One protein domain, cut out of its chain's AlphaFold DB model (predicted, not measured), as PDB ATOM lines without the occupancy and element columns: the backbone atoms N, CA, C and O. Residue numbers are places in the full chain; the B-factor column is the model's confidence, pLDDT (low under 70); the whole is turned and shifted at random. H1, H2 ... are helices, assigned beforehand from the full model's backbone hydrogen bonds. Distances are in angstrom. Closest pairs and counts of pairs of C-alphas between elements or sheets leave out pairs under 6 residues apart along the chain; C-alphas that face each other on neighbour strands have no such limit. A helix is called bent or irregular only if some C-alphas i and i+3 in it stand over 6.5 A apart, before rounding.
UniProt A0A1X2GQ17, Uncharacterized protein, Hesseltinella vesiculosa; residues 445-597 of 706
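AT A GLANCE: This is residues 445 to 597 of the 706 residues of an uncharacterized protein of Hesseltinella vesiculosa (UniProt A0A1X2GQ17). A long helical hairpin, H1 and H2 side by side, makes the longest axis; H5, H6 and H7 zigzag across H2, and H7 reaches H1 as well. The turn of the long hairpin, residues 474 to 479, sticks out at one end, the short helices H3 and H4 sit at the other, and H8 with the last residues is attached only loosely, near H7. The printed part has 153 residues with eight named helices, H1 to H8 in order along the chain, and no named strand: it is all helix, and its helix packing is mostly crossed. It is compact by the radius of gyration of the C-alphas, 15.5 A, yet elongated in outline, with spans of 50 by 32 by 24 A.

HOW THE PARTS SIT: H1, residues 445 to 472, and H2, residues 478 to 506, touch as a helical hairpin at a shallow tilt of 14 degrees, opposite ways; their closest C-alphas, of Gln 461 and Phe 496, are 5.7 A apart. H2 is the hub, touching five other helices, and has a kink of 30 degrees near residue 488. With residues 502 to 506 alone it touches H3, residues 512 to 519, at a steep tilt of 47 degrees; the closest C-alphas, of Leu 506 and Met 515, are 6.5 A apart. H3 touches H4, residues 523 to 527, where the closest C-alphas, of Val 516 and Gly 523, are 6.2 A apart. H5, residues 534 to 547, touches H2 at a steep tilt of 57 degrees, with the C-alphas of Phe 498 and Ile 541 closest at 6.1 A. H6, residues 552 to 564, forms a hairpin with H5 at a shallow tilt of 30 degrees, with the C-alphas of Val 545 and Leu 555 closest at 6.2 A. H6 touches H2 with residues 558 to 563 alone; the closest C-alphas, of Arg 490 and Val 562, are 5.8 A apart. H7, residues 568 to 575, forms a hairpin with H6 at a tilt of 36 degrees, only just steep, with the C-alphas of Leu 558 and Ala 570 closest at 6.4 A. H7 touches H2, closest at the C-alphas of Val 489 and Leu 568, 6.1 A, and touches H1, closest at those of Arg 462 and Leu 575, 5.9 A. H8, residues 584 to 588, touches no helix; it is close to but not clearly touching H7, with the C-alphas of Phe 574 and Leu 586 closest at 7.5 A. Each O i to N i+4 pair is within hydrogen-bond range in H1, H3, H4 and H8; in H2 it is 23 of 25, in H5 9 of 10, in H6 7 of 9, and in H7 1 of 4, beside 4 of 5 O i to N i+3 pairs.

IN THESE COORDINATES: H1 begins at C-alpha 445, (156.844, 185.023, 187.151), and is 40.7 A long. H2, 39.8 A long, ends at C-alpha 506, (165.129, 175.799, 183.834). H5 is 20.0 A long and H6 18.0 A. H7 is irregular, but only just: C-alphas 570 and 573 are 7.0 A apart. H8 ends at C-alpha 588, (175.188, 183.572, 181.436).

THE WHOLE: The C-alphas of Ala 445 and Asp 477, 50.0 A apart, are the two farthest apart. The printed part has no cut and no long link. Mean pLDDT of the printed part is 84.9; residues 577 to 584 and 592 to 596 are under 70.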
ATOM      1  N   ALA A 445     156.514 184.619 185.787       77.12
ATOM      2  CA  ALA A 445     156.844 185.023 187.151       77.12
ATOM      3  C   ALA A 445     157.378 183.854 188.001       77.12
ATOM      4  O   ALA A 445     158.252 184.056 188.848       77.12
ATOM      5  N   TRP A 446     156.884 182.631 187.771       87.50
ATOM      6  CA  TRP A 446     157.374 181.440 188.468       87.50
ATOM      7  C   TRP A 446     158.791 181.064 188.030       87.50
ATOM      8  O   TRP A 446     159.652 180.889 188.893       87.50
ATOM      9  N   THR A 447     159.055 180.995 186.718       85.88
ATOM     10  CA  THR A 447     160.384 180.646 186.186       85.88
ATOM     11  C   THR A 447     161.445 181.636 186.658       85.88
ATOM     12  O   THR A 447     162.520 181.229 187.092       85.88
ATOM     13  N   ASP A 448     161.115 182.930 186.690       86.12
ATOM     14  CA  ASP A 448     162.027 183.976 187.160       86.12
ATOM     15  C   ASP A 448     162.292 183.893 188.673       86.12
ATOM     16  O   ASP A 448     163.384 184.219 189.148       86.12
ATOM     17  N   ASN A 449     161.303 183.478 189.470       88.88
ATOM     18  CA  ASN A 449     161.482 183.291 190.911       88.88
ATOM     19  C   ASN A 449     162.323 182.040 191.215       88.88
ATOM     20  O   ASN A 449     163.271 182.107 191.997       88.88
ATOM     21  N   GLN A 450     162.035 180.925 190.540       91.19
ATOM     22  CA  GLN A 450     162.817 179.696 190.684       91.19
ATOM     23  C   GLN A 450     164.252 179.857 190.191       91.19
ATOM     24  O   GLN A 450     165.177 179.385 190.846       91.19
ATOM     25  N   GLY A 451     164.464 180.590 189.095       90.25
ATOM     26  CA  GLY A 451     165.803 180.877 188.585       90.25
ATOM     27  C   GLY A 451     166.643 181.655 189.593       90.25
ATOM     28  O   GLY A 451     167.785 181.286 189.858       90.25
ATOM     29  N   ARG A 452     166.059 182.674 190.239       89.50
ATOM     30  CA  ARG A 452     166.724 183.421 191.322       89.50
ATOM     31  C   ARG A 452     167.019 182.548 192.539       89.50
ATOM     32  O   ARG A 452     168.093 182.673 193.125       89.50
ATOM     33  N   HIS A 453     166.095 181.664 192.912       92.25
ATOM     34  CA  HIS A 453     166.290 180.743 194.029       92.25
ATOM     35  C   HIS A 453     167.443 179.760 193.769       92.25
ATOM     36  O   HIS A 453     168.379 179.692 194.568       92.25
ATOM     37  N   LEU A 454     167.430 179.069 192.625       93.12
ATOM     38  CA  LEU A 454     168.488 178.140 192.218       93.12
ATOM     39  C   LEU A 454     169.848 178.835 192.107       93.12
ATOM     40  O   LEU A 454     170.843 178.309 192.603       93.12
ATOM     41  N   LEU A 455     169.893 180.039 191.529       90.69
ATOM     42  CA  LEU A 455     171.124 180.826 191.441       90.69
ATOM     43  C   LEU A 455     171.657 181.211 192.832       90.69
ATOM     44  O   LEU A 455     172.861 181.143 193.066       90.69
ATOM     45  N   SER A 456     170.781 181.558 193.781       90.25
ATOM     46  CA  SER A 456     171.174 181.828 195.172       90.25
ATOM     47  C   SER A 456     171.779 180.593 195.852       90.25
ATOM     48  O   SER A 456     172.828 180.700 196.492       90.25
ATOM     49  N   LEU A 457     171.167 179.415 195.681       92.00
ATOM     50  CA  LEU A 457     171.698 178.153 196.208       92.00
ATOM     51  C   LEU A 457     173.052 177.802 195.585       92.00
ATOM     52  O   LEU A 457     173.988 177.438 196.302       92.00
ATOM     53  N   LEU A 458     173.172 177.962 194.267       91.38
ATOM     54  CA  LEU A 458     174.399 177.709 193.524       91.38
ATOM     55  C   LEU A 458     175.532 178.645 193.970       91.38
ATOM     56  O   LEU A 458     176.635 178.176 194.243       91.38
ATOM     57  N   ASN A 459     175.256 179.943 194.130       88.19
ATOM     58  CA  ASN A 459     176.228 180.929 194.613       88.19
ATOM     59  C   ASN A 459     176.715 180.608 196.029       88.19
ATOM     60  O   ASN A 459     177.913 180.680 196.300       88.19
ATOM     61  N   ARG A 460     175.810 180.186 196.920       88.19
ATOM     62  CA  ARG A 460     176.181 179.757 198.273       88.19
ATOM     63  C   ARG A 460     177.111 178.545 198.243       88.19
ATOM     64  O   ARG A 460     178.128 178.544 198.932       88.19
ATOM     65  N   GLN A 461     176.795 177.530 197.432       90.44
ATOM     66  CA  GLN A 461     177.669 176.361 197.282       90.44
ATOM     67  C   GLN A 461     179.017 176.737 196.666       90.44
ATOM     68  O   GLN A 461     180.043 176.251 197.129       90.44
ATOM     69  N   ARG A 462     179.037 177.645 195.682       89.00
ATOM     70  CA  ARG A 462     180.269 178.173 195.082       89.00
ATOM     71  C   ARG A 462     181.189 178.784 196.143       89.00
ATOM     72  O   ARG A 462     182.355 178.409 196.233       89.00
ATOM     73  N   HIS A 463     180.655 179.685 196.970       88.12
ATOM     74  CA  HIS A 463     181.414 180.349 198.032       88.12
ATOM     75  C   HIS A 463     181.935 179.356 199.072       88.12
ATOM     76  O   HIS A 463     183.124 179.357 199.387       88.12
ATOM     77  N   LEU A 464     181.077 178.445 199.542       89.06
ATOM     78  CA  LEU A 464     181.479 177.420 200.502       89.06
ATOM     79  C   LEU A 464     182.559 176.488 199.944       89.06
ATOM     80  O   LEU A 464     183.515 176.192 200.654       89.06
ATOM     81  N   LEU A 465     182.441 176.039 198.692       90.56
ATOM     82  CA  LEU A 465     183.430 175.159 198.067       90.56
ATOM     83  C   LEU A 465     184.802 175.827 197.982       90.56
ATOM     84  O   LEU A 465     185.796 175.220 198.379       90.56
ATOM     85  N   PHE A 466     184.847 177.083 197.543       89.38
ATOM     86  CA  PHE A 466     186.090 177.836 197.409       89.38
ATOM     87  C   PHE A 466     186.821 177.999 198.741       89.38
ATOM     88  O   PHE A 466     187.967 177.572 198.882       89.38
ATOM     89  N   PHE A 467     186.145 178.536 199.759       89.81
ATOM     90  CA  PHE A 467     186.788 178.739 201.054       89.81
ATOM     91  C   PHE A 467     187.035 177.418 201.796       89.81
ATOM     92  O   PHE A 467     188.010 177.310 202.534       89.81
ATOM     93  N   SER A 468     186.236 176.370 201.550       90.06
ATOM     94  CA  SER A 468     186.527 175.037 202.094       90.06
ATOM     95  C   SER A 468     187.826 174.459 201.536       90.06
ATOM     96  O   SER A 468     188.565 173.807 202.268       90.06
ATOM     97  N   GLN A 469     188.156 174.730 200.270       88.69
ATOM     98  CA  GLN A 469     189.430 174.315 199.694       88.69
ATOM     99  C   GLN A 469     190.605 175.079 200.325       88.69
ATOM    100  O   GLN A 469     191.641 174.470 200.600       88.69
ATOM    101  N   GLN A 470     190.437 176.373 200.623       89.00
ATOM    102  CA  GLN A 470     191.423 177.135 201.399       89.00
ATOM    103  C   GLN A 470     191.586 176.551 202.812       89.00
ATOM    104  O   GLN A 470     192.711 176.331 203.258       89.00
ATOM    105  N   ALA A 471     190.483 176.187 203.476       91.94
ATOM    106  CA  ALA A 471     190.503 175.545 204.791       91.94
ATOM    107  C   ALA A 471     191.213 174.179 204.777       91.94
ATOM    108  O   ALA A 471     191.949 173.857 205.706       91.94
ATOM    109  N   LEU A 472     191.069 173.387 203.704       91.88
ATOM    110  CA  LEU A 472     191.844 172.152 203.513       91.88
ATOM    111  C   LEU A 472     193.360 172.405 203.425       91.88
ATOM    112  O   LEU A 472     194.148 171.479 203.623       91.88
ATOM    113  N   GLY A 473     193.782 173.627 203.094       89.62
ATOM    114  CA  GLY A 473     195.177 174.061 203.112       89.62
ATOM    115  C   GLY A 473     195.800 174.100 204.509       89.62
ATOM    116  O   GLY A 473     197.016 174.002 204.604       89.62
ATOM    117  N   LEU A 474     194.984 174.179 205.565       91.69
ATOM    118  CA  LEU A 474     195.449 174.295 206.951       91.69
ATOM    119  C   LEU A 474     195.887 172.959 207.574       91.69
ATOM    120  O   LEU A 474     196.553 172.968 208.601       91.69
ATOM    121  N   PHE A 475     195.510 171.820 206.983       92.62
ATOM    122  CA  PHE A 475     195.818 170.494 207.527       92.62
ATOM    123  C   PHE A 475     197.120 169.932 206.946       92.62
ATOM    124  O   PHE A 475     197.219 169.720 205.734       92.62
ATOM    125  N   ASP A 476     198.061 169.580 207.824       87.06
ATOM    126  CA  ASP A 476     199.360 169.011 207.435       87.06
ATOM    127  C   ASP A 476     199.266 167.555 206.946       87.06
ATOM    128  O   ASP A 476     200.014 167.125 206.064       87.06
ATOM    129  N   ASP A 477     198.336 166.766 207.498       90.88
ATOM    130  CA  ASP A 477     198.192 165.355 207.131       90.88
ATOM    131  C   ASP A 477     197.523 165.183 205.758       90.88
ATOM    132  O   ASP A 477     196.304 165.319 205.590       90.88
ATOM    133  N   ALA A 478     198.329 164.777 204.774       89.31
ATOM    134  CA  ALA A 478     197.893 164.518 203.407       89.31
ATOM    135  C   ALA A 478     196.795 163.439 203.303       89.31
ATOM    136  O   ALA A 478     195.964 163.496 202.391       89.31
ATOM    137  N   SER A 479     196.771 162.455 204.211       90.75
ATOM    138  CA  SER A 479     195.753 161.396 204.219       90.75
ATOM    139  C   SER A 479     194.383 161.934 204.641       90.75
ATOM    140  O   SER A 479     193.370 161.716 203.960       90.75
ATOM    141  N   THR A 480     194.357 162.702 205.735       90.69
ATOM    142  CA  THR A 480     193.163 163.400 206.222       90.69
ATOM    143  C   THR A 480     192.650 164.392 205.186       90.69
ATOM    144  O   THR A 480     191.464 164.347 204.850       90.69
ATOM    145  N   LYS A 481     193.536 165.202 204.590       91.50
ATOM    146  CA  LYS A 481     193.181 166.170 203.545       91.50
ATOM    147  C   LYS A 481     192.491 165.509 202.351       91.50
ATOM    148  O   LYS A 481     191.387 165.908 201.989       91.50
ATOM    149  N   LYS A 482     193.065 164.432 201.798       91.06
ATOM    150  CA  LYS A 482     192.447 163.661 200.695       91.06
ATOM    151  C   LYS A 482     191.102 163.047 201.085       91.06
ATOM    152  O   LYS A 482     190.188 162.950 200.265       91.06
ATOM    153  N   SER A 483     190.969 162.604 202.331       91.88
ATOM    154  CA  SER A 483     189.722 162.025 202.833       91.88
ATOM    155  C   SER A 483     188.618 163.077 202.981       91.88
ATOM    156  O   SER A 483     187.465 162.786 202.648       91.88
ATOM    157  N   MET A 484     188.959 164.280 203.454       93.06
ATOM    158  CA  MET A 484     188.051 165.430 203.526       93.06
ATOM    159  C   MET A 484     187.683 165.940 202.129       93.06
ATOM    160  O   MET A 484     186.503 166.142 201.859       93.06
ATOM    161  N   GLU A 485     188.648 166.033 201.211       91.69
ATOM    162  CA  GLU A 485     188.415 166.384 199.804       91.69
ATOM    163  C   GLU A 485     187.398 165.431 199.160       91.69
ATOM    164  O   GLU A 485     186.383 165.859 198.614       91.69
ATOM    165  N   LYS A 486     187.596 164.117 199.319       91.94
ATOM    166  CA  LYS A 486     186.661 163.088 198.838       91.94
ATOM    167  C   LYS A 486     185.249 163.258 199.404       91.94
ATOM    168  O   LYS A 486     184.275 162.930 198.728       91.94
ATOM    169  N   TYR A 487     185.122 163.715 200.648       92.06
ATOM    170  CA  TYR A 487     183.820 164.001 201.247       92.06
ATOM    171  C   TYR A 487     183.173 165.244 200.625       92.06
ATOM    172  O   TYR A 487     182.015 165.180 200.215       92.06
ATOM    173  N   ILE A 488     183.932 166.335 200.494       91.44
ATOM    174  CA  ILE A 488     183.470 167.587 199.881       91.44
ATOM    175  C   ILE A 488     183.000 167.335 198.444       91.44
ATOM    176  O   ILE A 488     181.897 167.750 198.093       91.44
ATOM    177  N   VAL A 489     183.744 166.560 197.648       91.44
ATOM    178  CA  VAL A 489     183.333 166.200 196.279       91.44
ATOM    179  C   VAL A 489     182.027 165.401 196.268       91.44
ATOM    180  O   VAL A 489     181.132 165.661 195.469       91.44
ATOM    181  N   ARG A 490     181.879 164.427 197.168       89.56
ATOM    182  CA  ARG A 490     180.696 163.553 197.182       89.56
ATOM    183  C   ARG A 490     179.420 164.241 197.644       89.56
ATOM    184  O   ARG A 490     178.353 163.800 197.240       89.56
ATOM    185  N   GLN A 491     179.533 165.256 198.495       88.62
ATOM    186  CA  GLN A 491     178.369 165.882 199.115       88.62
ATOM    187  C   GLN A 491     178.156 167.315 198.620       88.62
ATOM    188  O   GLN A 491     177.100 167.632 198.089       88.62
ATOM    189  N   ARG A 492     179.177 168.173 198.701       89.88
ATOM    190  CA  ARG A 492     179.064 169.595 198.337       89.88
ATOM    191  C   ARG A 492     179.158 169.828 196.833       89.88
ATOM    192  O   ARG A 492     178.349 170.571 196.286       89.88
ATOM    193  N   CYS A 493     180.087 169.165 196.142       93.19
ATOM    194  CA  CYS A 493     180.149 169.263 194.681       93.19
ATOM    195  C   CYS A 493     178.954 168.573 194.002       93.19
ATOM    196  O   CYS A 493     178.546 169.009 192.928       93.19
ATOM    197  N   LEU A 494     178.360 167.550 194.634       94.38
ATOM    198  CA  LEU A 494     177.098 166.953 194.184       94.38
ATOM    199  C   LEU A 494     175.953 167.973 194.236       94.38
ATOM    200  O   LEU A 494     175.273 168.153 193.230       94.38
ATOM    201  N   ASP A 495     175.772 168.670 195.365       93.62
ATOM    202  CA  ASP A 495     174.762 169.731 195.506       93.62
ATOM    203  C   ASP A 495     174.984 170.861 194.494       93.62
ATOM    204  O   ASP A 495     174.049 171.295 193.821       93.62
ATOM    205  N   PHE A 496     176.234 171.309 194.343       93.56
ATOM    206  CA  PHE A 496     176.602 172.328 193.360       93.56
ATOM    207  C   PHE A 496     176.226 171.903 191.935       93.56
ATOM    208  O   PHE A 496     175.567 172.658 191.222       93.56
ATOM    209  N   LEU A 497     176.606 170.687 191.528       94.31
ATOM    210  CA  LEU A 497     176.299 170.169 190.197       94.31
ATOM    211  C   LEU A 497     174.790 169.981 190.002       94.31
ATOM    212  O   LEU A 497     174.277 170.296 188.932       94.31
ATOM    213  N   PHE A 498     174.070 169.529 191.029       95.94
ATOM    214  CA  PHE A 498     172.617 169.377 190.984       95.94
ATOM    215  C   PHE A 498     171.916 170.714 190.723       95.94
ATOM    216  O   PHE A 498     171.126 170.819 189.787       95.94
ATOM    217  N   PHE A 499     172.242 171.760 191.490       94.94
ATOM    218  CA  PHE A 499     171.652 173.088 191.286       94.94
ATOM    219  C   PHE A 499     172.032 173.685 189.934       94.94
ATOM    220  O   PHE A 499     171.195 174.314 189.290       94.94
ATOM    221  N   LEU A 500     173.272 173.464 189.490       92.31
ATOM    222  CA  LEU A 500     173.737 173.936 188.194       92.31
ATOM    223  C   LEU A 500     172.938 173.298 187.054       92.31
ATOM    224  O   LEU A 500     172.451 174.002 186.174       92.31
ATOM    225  N   VAL A 501     172.764 171.978 187.103       92.88
ATOM    226  CA  VAL A 501     172.007 171.227 186.103       92.88
ATOM    227  C   VAL A 501     170.537 171.659 186.102       92.88
ATOM    228  O   VAL A 501     170.013 171.992 185.041       92.88
ATOM    229  N   LEU A 502     169.894 171.780 187.270       93.88
ATOM    230  CA  LEU A 502     168.516 172.280 187.355       93.88
ATOM    231  C   LEU A 502     168.361 173.694 186.791       93.88
ATOM    232  O   LEU A 502     167.371 173.979 186.123       93.88
ATOM    233  N   LEU A 503     169.335 174.575 187.031       91.94
ATOM    234  CA  LEU A 503     169.324 175.931 186.491       91.94
ATOM    235  C   LEU A 503     169.479 175.927 184.964       91.94
ATOM    236  O   LEU A 503     168.764 176.663 184.282       91.94
ATOM    237  N   THR A 504     170.346 175.066 184.415       89.94
ATOM    238  CA  THR A 504     170.466 174.900 182.957       89.94
ATOM    239  C   THR A 504     169.185 174.349 182.337       89.94
ATOM    240  O   THR A 504     168.744 174.867 181.315       89.94
ATOM    241  N   THR A 505     168.522 173.387 182.986       89.69
ATOM    242  CA  THR A 505     167.231 172.850 182.538       89.69
ATOM    243  C   THR A 505     166.124 173.900 182.614       89.69
ATOM    244  O   THR A 505     165.328 174.020 181.684       89.69
ATOM    245  N   LEU A 506     166.107 174.724 183.667       90.50
ATOM    246  CA  LEU A 506     165.129 175.799 183.834       90.50
ATOM    247  C   LEU A 506     165.222 176.849 182.725       90.50
ATOM    248  O   LEU A 506     164.198 177.385 182.314       90.50
ATOM    249  N   TRP A 507     166.417 177.118 182.192       87.25
ATOM    250  CA  TRP A 507     166.572 178.024 181.050       87.25
ATOM    251  C   TRP A 507     165.868 177.540 179.776       87.25
ATOM    252  O   TRP A 507     165.621 178.356 178.887       87.25
ATOM    253  N   HIS A 508     165.550 176.247 179.688       83.06
ATOM    254  CA  HIS A 508     164.834 175.641 178.564       83.06
ATOM    255  C   HIS A 508     163.359 175.347 178.872       83.06
ATOM    256  O   HIS A 508     162.589 175.100 177.941       83.06
ATOM    257  N   ALA A 509     162.964 175.384 180.147       83.62
ATOM    258  CA  ALA A 509     161.617 175.072 180.606       83.62
ATOM    259  C   ALA A 509     160.675 176.284 180.520       83.62
ATOM    260  O   ALA A 509     161.061 177.421 180.797       83.62
ATOM    261  N   LYS A 510     159.410 176.047 180.165       78.06
ATOM    262  CA  LYS A 510     158.396 177.115 180.038       78.06
ATOM    263  C   LYS A 510     157.665 177.433 181.339       78.06
ATOM    264  O   LYS A 510     157.246 178.571 181.544       78.06
ATOM    265  N   ASP A 511     157.466 176.426 182.179       82.12
ATOM    266  CA  ASP A 511     156.719 176.513 183.430       82.12
ATOM    267  C   ASP A 511     157.121 175.380 184.394       82.12
ATOM    268  O   ASP A 511     158.050 174.605 184.142       82.12
ATOM    269  N   GLN A 512     156.422 175.289 185.528       84.94
ATOM    270  CA  GLN A 512     156.673 174.260 186.535       84.94
ATOM    271  C   GLN A 512     156.378 172.841 186.037       84.94
ATOM    272  O   GLN A 512     157.065 171.906 186.450       84.94
ATOM    273  N   ALA A 513     155.375 172.660 185.178       82.75
ATOM    274  CA  ALA A 513     155.011 171.343 184.667       82.75
ATOM    275  C   ALA A 513     156.075 170.825 183.690       82.75
ATOM    276  O   ALA A 513     156.439 169.650 183.739       82.75
ATOM    277  N   ASP A 514     156.632 171.718 182.873       83.81
ATOM    278  CA  ASP A 514     157.747 171.425 181.977       83.81
ATOM    279  C   ASP A 514     159.009 171.049 182.774       83.81
ATOM    280  O   ASP A 514     159.648 170.041 182.486       83.81
ATOM    281  N   MET A 515     159.306 171.759 183.871       87.50
ATOM    282  CA  MET A 515     160.396 171.379 184.785       87.50
ATOM    283  C   MET A 515     160.205 169.986 185.401       87.50
ATOM    284  O   MET A 515     161.166 169.220 185.466       87.50
ATOM    285  N   VAL A 516     158.988 169.630 185.829       87.69
ATOM    286  CA  VAL A 516     158.665 168.276 186.331       87.69
ATOM    287  C   VAL A 516     158.901 167.230 185.243       87.69
ATOM    288  O   VAL A 516     159.525 166.207 185.502       87.69
ATOM    289  N   SER A 517     158.451 167.499 184.016       86.06
ATOM    290  CA  SER A 517     158.617 166.572 182.895       86.06
ATOM    291  C   SER A 517     160.079 166.392 182.488       86.06
ATOM    292  O   SER A 517     160.478 165.277 182.164       86.06
ATOM    293  N   LEU A 518     160.866 167.470 182.470       83.88
ATOM    294  CA  LEU A 518     162.264 167.449 182.035       83.88
ATOM    295  C   LEU A 518     163.182 166.804 183.076       83.88
ATOM    296  O   LEU A 518     164.111 166.092 182.717       83.88
ATOM    297  N   THR A 519     162.933 167.056 184.364       86.62
ATOM    298  CA  THR A 519     163.804 166.586 185.455       86.62
ATOM    299  C   THR A 519     163.346 165.264 186.070       86.62
ATOM    300  O   THR A 519     164.135 164.607 186.741       86.62
ATOM    301  N   GLY A 520     162.075 164.884 185.893       83.12
ATOM    302  CA  GLY A 520     161.454 163.755 186.594       83.12
ATOM    303  C   GLY A 520     161.206 164.002 188.089       83.12
ATOM    304  O   GLY A 520     160.714 163.110 188.781       83.12
ATOM    305  N   LEU A 521     161.527 165.199 188.597       87.81
ATOM    306  CA  LEU A 521     161.336 165.587 189.994       87.81
ATOM    307  C   LEU A 521     159.881 165.951 190.288       87.81
ATOM    308  O   LEU A 521     159.140 166.419 189.425       87.81
ATOM    309  N   ARG A 522     159.475 165.819 191.553       87.31
ATOM    310  CA  ARG A 522     158.161 166.298 191.999       87.31
ATOM    311  C   ARG A 522     158.146 167.823 192.049       87.31
ATOM    312  O   ARG A 522     159.164 168.467 192.290       87.31
ATOM    313  N   GLY A 523     156.957 168.414 191.933       83.38
ATOM    314  CA  GLY A 523     156.792 169.867 192.048       83.38
ATOM    315  C   GLY A 523     157.331 170.449 193.366       83.38
ATOM    316  O   GLY A 523     157.875 171.549 193.347       83.38
ATOM    317  N   SER A 524     157.237 169.704 194.475       86.94
ATOM    318  CA  SER A 524     157.828 170.065 195.776       86.94
ATOM    319  C   SER A 524     159.357 170.060 195.758       86.94
ATOM    320  O   SER A 524     159.983 170.923 196.360       86.94
ATOM    321  N   ASP A 525     159.948 169.110 195.039       89.25
ATOM    322  CA  ASP A 525     161.394 168.892 194.987       89.25
ATOM    323  C   ASP A 525     162.074 169.957 194.115       89.25
ATOM    324  O   ASP A 525     163.201 170.356 194.378       89.25
ATOM    325  N   ILE A 526     161.358 170.482 193.116       89.00
ATOM    326  CA  ILE A 526     161.794 171.638 192.318       89.00
ATOM    327  C   ILE A 526     161.744 172.931 193.142       89.00
ATOM    328  O   ILE A 526     162.590 173.800 192.962       89.00
ATOM    329  N   GLN A 527     160.766 173.064 194.046       88.38
ATOM    330  CA  GLN A 527     160.648 174.225 194.937       88.38
ATOM    331  C   GLN A 527     161.662 174.191 196.090       88.38
ATOM    332  O   GLN A 527     162.069 175.249 196.566       88.38
ATOM    333  N   HIS A 528     162.065 172.994 196.526       90.38
ATOM    334  CA  HIS A 528     163.017 172.764 197.616       90.38
ATOM    335  C   HIS A 528     164.135 171.794 197.189       90.38
ATOM    336  O   HIS A 528     164.248 170.686 197.726       90.38
ATOM    337  N   PRO A 529     164.975 172.183 196.211       91.31
ATOM    338  CA  PRO A 529     165.988 171.297 195.632       91.31
ATOM    339  C   PRO A 529     167.094 170.924 196.634       91.31
ATOM    340  O   PRO A 529     167.776 169.911 196.480       91.31
ATOM    341  N   ASP A 530     167.266 171.713 197.693       89.25
ATOM    342  CA  ASP A 530     168.176 171.452 198.807       89.25
ATOM    343  C   ASP A 530     167.755 170.248 199.667       89.25
ATOM    344  O   ASP A 530     168.611 169.602 200.272       89.25
ATOM    345  N   GLN A 531     166.465 169.895 199.667       90.50
ATOM    346  CA  GLN A 531     165.903 168.789 200.455       90.50
ATOM    347  C   GLN A 531     165.872 167.449 199.699       90.50
ATOM    348  O   GLN A 531     165.516 166.416 200.271       90.50
ATOM    349  N   VAL A 532     166.260 167.441 198.420       92.06
ATOM    350  CA  VAL A 532     166.288 166.228 197.592       92.06
ATOM    351  C   VAL A 532     167.384 165.278 198.083       92.06
ATOM    352  O   VAL A 532     168.506 165.689 198.381       92.06
ATOM    353  N   LYS A 533     167.069 163.981 198.160       91.69
ATOM    354  CA  LYS A 533     168.027 162.952 198.592       91.69
ATOM    355  C   LYS A 533     169.154 162.768 197.576       91.69
ATOM    356  O   LYS A 533     168.910 162.767 196.371       91.69
ATOM    357  N   ASP A 534     170.358 162.503 198.074       91.50
ATOM    358  CA  ASP A 534     171.580 162.385 197.267       91.50
ATOM    359  C   ASP A 534     171.486 161.356 196.133       91.50
ATOM    360  O   ASP A 534     172.018 161.596 195.053       91.50
ATOM    361  N   ASP A 535     170.814 160.221 196.338       89.69
ATOM    362  CA  ASP A 535     170.680 159.204 195.285       89.69
ATOM    363  C   ASP A 535     169.809 159.694 194.129       89.69
ATOM    364  O   ASP A 535     170.178 159.536 192.967       89.69
ATOM    365  N   HIS A 536     168.736 160.420 194.442       90.94
ATOM    366  CA  HIS A 536     167.880 161.011 193.424       90.94
ATOM    367  C   HIS A 536     168.565 162.190 192.718       90.94
ATOM    368  O   HIS A 536     168.449 162.337 191.504       90.94
ATOM    369  N   LYS A 537     169.379 162.982 193.439       94.44
ATOM    370  CA  LYS A 537     170.240 164.009 192.821       94.44
ATOM    371  C   LYS A 537     171.166 163.395 191.768       94.44
ATOM    372  O   LYS A 537     171.285 163.945 190.677       94.44
ATOM    373  N   LYS A 538     171.800 162.252 192.065       92.88
ATOM    374  CA  LYS A 538     172.693 161.552 191.120       92.88
ATOM    375  C   LYS A 538     171.950 161.048 189.885       92.88
ATOM    376  O   LYS A 538     172.469 161.204 188.786       92.88
ATOM    377  N   GLU A 539     170.761 160.470 190.057       90.75
ATOM    378  CA  GLU A 539     169.917 160.006 188.945       90.75
ATOM    379  C   GLU A 539     169.559 161.160 188.002       90.75
ATOM    380  O   GLU A 539     169.766 161.063 186.791       90.75
ATOM    381  N   VAL A 540     169.105 162.281 188.566       91.94
ATOM    382  CA  VAL A 540     168.720 163.478 187.807       91.94
ATOM    383  C   VAL A 540     169.924 164.104 187.102       91.94
ATOM    384  O   VAL A 540     169.837 164.421 185.919       91.94
ATOM    385  N   ILE A 541     171.075 164.226 187.777       94.31
ATOM    386  CA  ILE A 541     172.321 164.694 187.147       94.31
ATOM    387  C   ILE A 541     172.705 163.776 185.982       94.31
ATOM    388  O   ILE A 541     173.009 164.265 184.898       94.31
ATOM    389  N   ALA A 542     172.684 162.454 186.176       91.56
ATOM    390  CA  ALA A 542     173.085 161.510 185.141       91.56
ATOM    391  C   ALA A 542     172.178 161.579 183.906       91.56
ATOM    392  O   ALA A 542     172.684 161.543 182.784       91.56
ATOM    393  N   ALA A 543     170.868 161.734 184.105       85.81
ATOM    394  CA  ALA A 543     169.912 161.905 183.019       85.81
ATOM    395  C   ALA A 543     170.146 163.223 182.262       85.81
ATOM    396  O   ALA A 543     170.298 163.222 181.040       85.81
ATOM    397  N   LEU A 544     170.247 164.335 182.993       87.25
ATOM    398  CA  LEU A 544     170.271 165.673 182.407       87.25
ATOM    399  C   LEU A 544     171.624 166.045 181.785       87.25
ATOM    400  O   LEU A 544     171.661 166.688 180.740       87.25
ATOM    401  N   VAL A 545     172.746 165.597 182.360       88.38
ATOM    402  CA  VAL A 545     174.083 165.807 181.768       88.38
ATOM    403  C   VAL A 545     174.220 165.058 180.438       88.38
ATOM    404  O   VAL A 545     174.885 165.547 179.524       88.38
ATOM    405  N   CYS A 546     173.578 163.893 180.297       77.94
ATOM    406  CA  CYS A 546     173.553 163.152 179.034       77.94
ATOM    407  C   CYS A 546     172.693 163.842 177.963       77.94
ATOM    408  O   CYS A 546     173.006 163.724 176.778       77.94
ATOM    409  N   SER A 547     171.637 164.553 178.370       73.94
ATOM    410  CA  SER A 547     170.688 165.206 177.464       73.94
ATOM    411  C   SER A 547     171.005 166.669 177.136       73.94
ATOM    412  O   SER A 547     170.327 167.223 176.279       73.94
ATOM    413  N   GLU A 548     171.988 167.306 177.783       78.31
ATOM    414  CA  GLU A 548     172.301 168.732 177.594       78.31
ATOM    415  C   GLU A 548     173.360 168.944 176.490       78.31
ATOM    416  O   GLU A 548     174.545 168.695 176.727       78.31
ATOM    417  N   PRO A 549     173.004 169.432 175.283       73.94
ATOM    418  CA  PRO A 549     173.964 169.591 174.187       73.94
ATOM    419  C   PRO A 549     174.810 170.865 174.311       73.94
ATOM    420  O   PRO A 549     175.946 170.893 173.846       73.94
ATOM    421  N   THR A 550     174.279 171.925 174.929       79.25
ATOM    422  CA  THR A 550     174.889 173.266 174.925       79.25
ATOM    423  C   THR A 550     176.066 173.393 175.887       79.25
ATOM    424  O   THR A 550     177.047 174.060 175.572       79.25
ATOM    425  N   TYR A 551     175.989 172.744 177.049       81.31
ATOM    426  CA  TYR A 551     176.999 172.852 178.110       81.31
ATOM    427  C   TYR A 551     177.688 171.516 178.410       81.31
ATOM    428  O   TYR A 551     178.322 171.358 179.453       81.31
ATOM    429  N   ARG A 552     177.593 170.545 177.493       83.00
ATOM    430  CA  ARG A 552     178.106 169.181 177.683       83.00
ATOM    431  C   ARG A 552     179.592 169.137 178.032       83.00
ATOM    432  O   ARG A 552     179.977 168.445 178.969       83.00
ATOM    433  N   GLU A 553     180.408 169.898 177.306       81.81
ATOM    434  CA  GLU A 553     181.866 169.966 177.501       81.81
ATOM    435  C   GLU A 553     182.250 170.478 178.898       81.81
ATOM    436  O   GLU A 553     183.313 170.153 179.416       81.81
ATOM    437  N   VAL A 554     181.350 171.238 179.525       81.88
ATOM    438  CA  VAL A 554     181.488 171.791 180.874       81.88
ATOM    439  C   VAL A 554     180.944 170.833 181.936       81.88
ATOM    440  O   VAL A 554     181.587 170.626 182.964       81.88
ATOM    441  N   LEU A 555     179.773 170.234 181.711       88.75
ATOM    442  CA  LEU A 555     179.080 169.422 182.714       88.75
ATOM    443  C   LEU A 555     179.657 168.006 182.859       88.75
ATOM    444  O   LEU A 555     179.667 167.470 183.968       88.75
ATOM    445  N   VAL A 556     180.160 167.398 181.778       89.94
ATOM    446  CA  VAL A 556     180.698 166.023 181.806       89.94
ATOM    447  C   VAL A 556     181.915 165.888 182.737       89.94
ATOM    448  O   VAL A 556     181.876 165.010 183.603       89.94
ATOM    449  N   PRO A 557     182.948 166.755 182.679       88.75
ATOM    450  CA  PRO A 557     184.086 166.665 183.602       88.75
ATOM    451  C   PRO A 557     183.691 166.813 185.081       88.75
ATOM    452  O   PRO A 557     184.237 166.122 185.944       88.75
ATOM    453  N   LEU A 558     182.719 167.684 185.382       90.56
ATOM    454  CA  LEU A 558     182.193 167.864 186.739       90.56
ATOM    455  C   LEU A 558     181.425 166.620 187.209       90.56
ATOM    456  O   LEU A 558     181.575 166.188 188.353       90.56
ATOM    457  N   HIS A 559     180.643 166.012 186.315       93.38
ATOM    458  CA  HIS A 559     179.918 164.777 186.593       93.38
ATOM    459  C   HIS A 559     180.875 163.605 186.868       93.38
ATOM    460  O   HIS A 559     180.698 162.901 187.863       93.38
ATOM    461  N   GLU A 560     181.939 163.440 186.080       91.69
ATOM    462  CA  GLU A 560     182.973 162.419 186.311       91.69
ATOM    463  C   GLU A 560     183.707 162.606 187.652       91.69
ATOM    464  O   GLU A 560     184.010 161.634 188.361       91.69
ATOM    465  N   ALA A 561     183.987 163.854 188.037       90.56
ATOM    466  CA  ALA A 561     184.597 164.171 189.326       90.56
ATOM    467  C   ALA A 561     183.685 163.752 190.499       90.56
ATOM    468  O   ALA A 561     184.137 163.066 191.422       90.56
ATOM    469  N   VAL A 562     182.382 164.049 190.421       92.56
ATOM    470  CA  VAL A 562     181.388 163.630 191.428       92.56
ATOM    471  C   VAL A 562     181.228 162.106 191.469       92.56
ATOM    472  O   VAL A 562     181.251 161.529 192.559       92.56
ATOM    473  N   GLN A 563     181.149 161.432 190.315       89.19
ATOM    474  CA  GLN A 563     181.038 159.967 190.234       89.19
ATOM    475  C   GLN A 563     182.251 159.257 190.843       89.19
ATOM    476  O   GLN A 563     182.114 158.323 191.637       89.19
ATOM    477  N   SER A 564     183.459 159.716 190.508       87.44
ATOM    478  CA  SER A 564     184.693 159.152 191.062       87.44
ATOM    479  C   SER A 564     184.914 159.538 192.533       87.44
ATOM    480  O   SER A 564     185.650 158.852 193.255       87.44
ATOM    481  N   GLY A 565     184.260 160.608 193.003       84.50
ATOM    482  CA  GLY A 565     184.449 161.194 194.328       84.50
ATOM    483  C   GLY A 565     185.862 161.744 194.528       84.50
ATOM    484  O   GLY A 565     186.405 161.633 195.627       84.50
ATOM    485  N   LYS A 566     186.498 162.223 193.456       84.75
ATOM    486  CA  LYS A 566     187.886 162.709 193.416       84.75
ATOM    487  C   LYS A 566     187.960 163.965 192.542       84.75
ATOM    488  O   LYS A 566     187.014 164.254 191.820       84.75
ATOM    489  N   LYS A 567     189.122 164.631 192.536       81.31
ATOM    490  CA  LYS A 567     189.433 165.784 191.674       81.31
ATOM    491  C   LYS A 567     188.600 167.022 192.029       81.31
ATOM    492  O   LYS A 567     187.896 167.552 191.173       81.31
ATOM    493  N   LEU A 568     188.708 167.511 193.270       84.69
ATOM    494  CA  LEU A 568     188.114 168.808 193.632       84.69
ATOM    495  C   LEU A 568     188.609 169.931 192.702       84.69
ATOM    496  O   LEU A 568     187.841 170.816 192.335       84.69
ATOM    497  N   ASP A 569     189.850 169.816 192.223       81.44
ATOM    498  CA  ASP A 569     190.469 170.750 191.280       81.44
ATOM    499  C   ASP A 569     189.679 170.939 189.970       81.44
ATOM    500  O   ASP A 569     189.747 172.006 189.365       81.44
ATOM    501  N   ALA A 570     188.874 169.955 189.549       84.00
ATOM    502  CA  ALA A 570     188.025 170.074 188.359       84.00
ATOM    503  C   ALA A 570     186.937 171.156 188.504       84.00
ATOM    504  O   ALA A 570     186.467 171.693 187.503       84.00
ATOM    505  N   PHE A 571     186.551 171.497 189.739       86.81
ATOM    506  CA  PHE A 571     185.577 172.552 190.030       86.81
ATOM    507  C   PHE A 571     186.219 173.942 190.087       86.81
ATOM    508  O   PHE A 571     185.517 174.937 189.937       86.81
ATOM    509  N   MET A 572     187.543 174.039 190.241       79.75
ATOM    510  CA  MET A 572     188.247 175.314 190.423       79.75
ATOM    511  C   MET A 572     188.035 176.341 189.314       79.75
ATOM    512  O   MET A 572     187.838 177.508 189.657       79.75
ATOM    513  N   PRO A 573     187.974 175.960 188.024       75.94
ATOM    514  CA  PRO A 573     187.644 176.902 186.956       75.94
ATOM    515  C   PRO A 573     186.245 177.535 187.081       75.94
ATOM    516  O   PRO A 573     185.996 178.581 186.493       75.94
ATOM    517  N   PHE A 574     185.328 176.914 187.836       72.50
ATOM    518  CA  PHE A 574     183.979 177.431 188.116       72.50
ATOM    519  C   PHE A 574     183.908 178.239 189.409       72.50
ATOM    520  O   PHE A 574     182.994 179.045 189.581       72.50
ATOM    521  N   LEU A 575     184.858 178.019 190.316       74.19
ATOM    522  CA  LEU A 575     184.985 178.804 191.536       74.19
ATOM    523  C   LEU A 575     185.718 180.117 191.220       74.19
ATOM    524  O   LEU A 575     185.222 181.189 191.530       74.19
ATOM    525  N   ILE A 576     186.840 180.074 190.501       70.56
ATOM    526  CA  ILE A 576     187.674 181.255 190.252       70.56
ATOM    527  C   ILE A 576     187.532 181.724 188.801       70.56
ATOM    528  O   ILE A 576     187.891 181.010 187.865       70.56
ATOM    529  N   ARG A 577     187.110 182.975 188.595       62.97
ATOM    530  CA  ARG A 577     187.142 183.627 187.277       62.97
ATOM    531  C   ARG A 577     188.581 184.022 186.909       62.97
ATOM    532  O   ARG A 577     188.890 185.199 186.964       62.97
ATOM    533  N   ASN A 578     189.471 183.079 186.574       51.75
ATOM    534  CA  ASN A 578     190.853 183.433 186.182       51.75
ATOM    535  C   ASN A 578     191.587 182.487 185.209       51.75
ATOM    536  O   ASN A 578     192.803 182.592 185.078       51.75
ATOM    537  N   GLN A 579     190.917 181.594 184.471       50.06
ATOM    538  CA  GLN A 579     191.618 180.766 183.470       50.06
ATOM    539  C   GLN A 579     190.987 180.851 182.071       50.06
ATOM    540  O   GLN A 579     190.150 180.046 181.685       50.06
ATOM    541  N   SER A 580     191.425 181.879 181.335       44.16
ATOM    542  CA  SER A 580     191.797 181.912 179.903       44.16
ATOM    543  C   SER A 580     190.856 181.413 178.794       44.16
ATOM    544  O   SER A 580     191.218 181.548 177.625       44.16
ATOM    545  N   HIS A 581     189.667 180.893 179.086       51.41
ATOM    546  CA  HIS A 581     188.726 180.422 178.067       51.41
ATOM    547  C   HIS A 581     187.328 180.996 178.313       51.41
ATOM    548  O   HIS A 581     186.815 180.949 179.429       51.41
ATOM    549  N   SER A 582     186.713 181.562 177.270       56.84
ATOM    550  CA  SER A 582     185.328 182.041 177.292       56.84
ATOM    551  C   SER A 582     184.396 180.865 177.586       56.84
ATOM    552  O   SER A 582     184.100 180.067 176.696       56.84
ATOM    553  N   ASN A 583     183.970 180.715 178.839       68.31
ATOM    554  CA  ASN A 583     182.969 179.725 179.205       68.31
ATOM    555  C   ASN A 583     181.578 180.377 179.084       68.31
ATOM    556  O   ASN A 583     181.225 181.197 179.938       68.31
ATOM    557  N   PRO A 584     180.771 180.021 178.065       69.88
ATOM    558  CA  PRO A 584     179.476 180.660 177.810       69.88
ATOM    559  C   PRO A 584     178.473 180.450 178.956       69.88
ATOM    560  O   PRO A 584     177.523 181.218 179.104       69.88
ATOM    561  N   LEU A 585     178.674 179.420 179.787       77.00
ATOM    562  CA  LEU A 585     177.866 179.179 180.978       77.00
ATOM    563  C   LEU A 585     178.199 180.178 182.097       77.00
ATOM    564  O   LEU A 585     177.286 180.665 182.756       77.00
ATOM    565  N   LEU A 586     179.474 180.540 182.278       73.94
ATOM    566  CA  LEU A 586     179.892 181.531 183.280       73.94
ATOM    567  C   LEU A 586     179.420 182.946 182.921       73.94
ATOM    568  O   LEU A 586     179.015 183.695 183.806       73.94
ATOM    569  N   GLU A 587     179.427 183.292 181.631       72.44
ATOM    570  CA  GLU A 587     178.893 184.570 181.138       72.44
ATOM    571  C   GLU A 587     177.388 184.689 181.401       72.44
ATOM    572  O   GLU A 587     176.914 185.730 181.847       72.44
ATOM    573  N   LYS A 588     176.636 183.601 181.196       79.62
ATOM    574  CA  LYS A 588     175.188 183.572 181.436       79.62
ATOM    575  C   LYS A 588     174.811 183.600 182.923       79.62
ATOM    576  O   LYS A 588     173.715 184.041 183.255       79.62
ATOM    577  N   LEU A 589     175.698 183.142 183.809       80.38
ATOM    578  CA  LEU A 589     175.516 183.193 185.267       80.38
ATOM    579  C   LEU A 589     175.868 184.557 185.883       80.38
ATOM    580  O   LEU A 589     175.639 184.746 187.077       80.38
ATOM    581  N   ASP A 590     176.415 185.485 185.090       72.12
ATOM    582  CA  ASP A 590     176.831 186.826 185.520       72.12
ATOM    583  C   ASP A 590     177.764 186.807 186.749       72.12
ATOM    584  O   ASP A 590     177.704 187.635 187.660       72.12
ATOM    585  N   TRP A 591     178.653 185.812 186.798       75.75
ATOM    586  CA  TRP A 591     179.645 185.645 187.859       75.75
ATOM    587  C   TRP A 591     180.812 186.624 187.688       75.75
ATOM    588  O   TRP A 591     181.933 186.257 187.343       75.75
ATOM    589  N   THR A 592     180.517 187.899 187.929       57.19
ATOM    590  CA  THR A 592     181.418 189.046 187.745       57.19
ATOM    591  C   THR A 592     182.280 189.360 188.966       57.19
ATOM    592  O   THR A 592     183.325 189.990 188.811       57.19
ATOM    593  N   THR A 593     181.882 188.905 190.158       57.81
ATOM    594  CA  THR A 593     182.578 189.156 191.429       57.81
ATOM    595  C   THR A 593     183.802 188.254 191.599       57.81
ATOM    596  O   THR A 593     183.689 187.029 191.520       57.81
ATOM    597  N   GLU A 594     184.961 188.852 191.874       63.22
ATOM    598  CA  GLU A 594     186.164 188.125 192.287       63.22
ATOM    599  C   GLU A 594     185.937 187.459 193.655       63.22
ATOM    600  O   GLU A 594     185.404 188.073 194.580       63.22
ATOM    601  N   MET A 595     186.313 186.184 193.784       67.94
ATOM    602  CA  MET A 595     186.068 185.405 195.003       67.94
ATOM    603  C   MET A 595     187.008 185.750 196.165       67.94
ATOM    604  O   MET A 595     186.636 185.543 197.316       67.94
ATOM    605  N   ASP A 596     188.169 186.342 195.877       62.91
ATOM    606  CA  ASP A 596     189.193 186.722 196.863       62.91
ATOM    607  C   ASP A 596     188.916 188.067 197.565       62.91
ATOM    608  O   ASP A 596     189.809 188.687 198.140       62.91
ATOM    609  N   GLN A 597     187.673 188.550 197.529       73.06
ATOM    610  CA  GLN A 597     187.286 189.774 198.226       73.06
ATOM    611  C   GLN A 597     186.989 189.489 199.705       73.06
ATOM    612  O   GLN A 597     186.128 188.672 200.034       73.06
TER     613      GLN A 597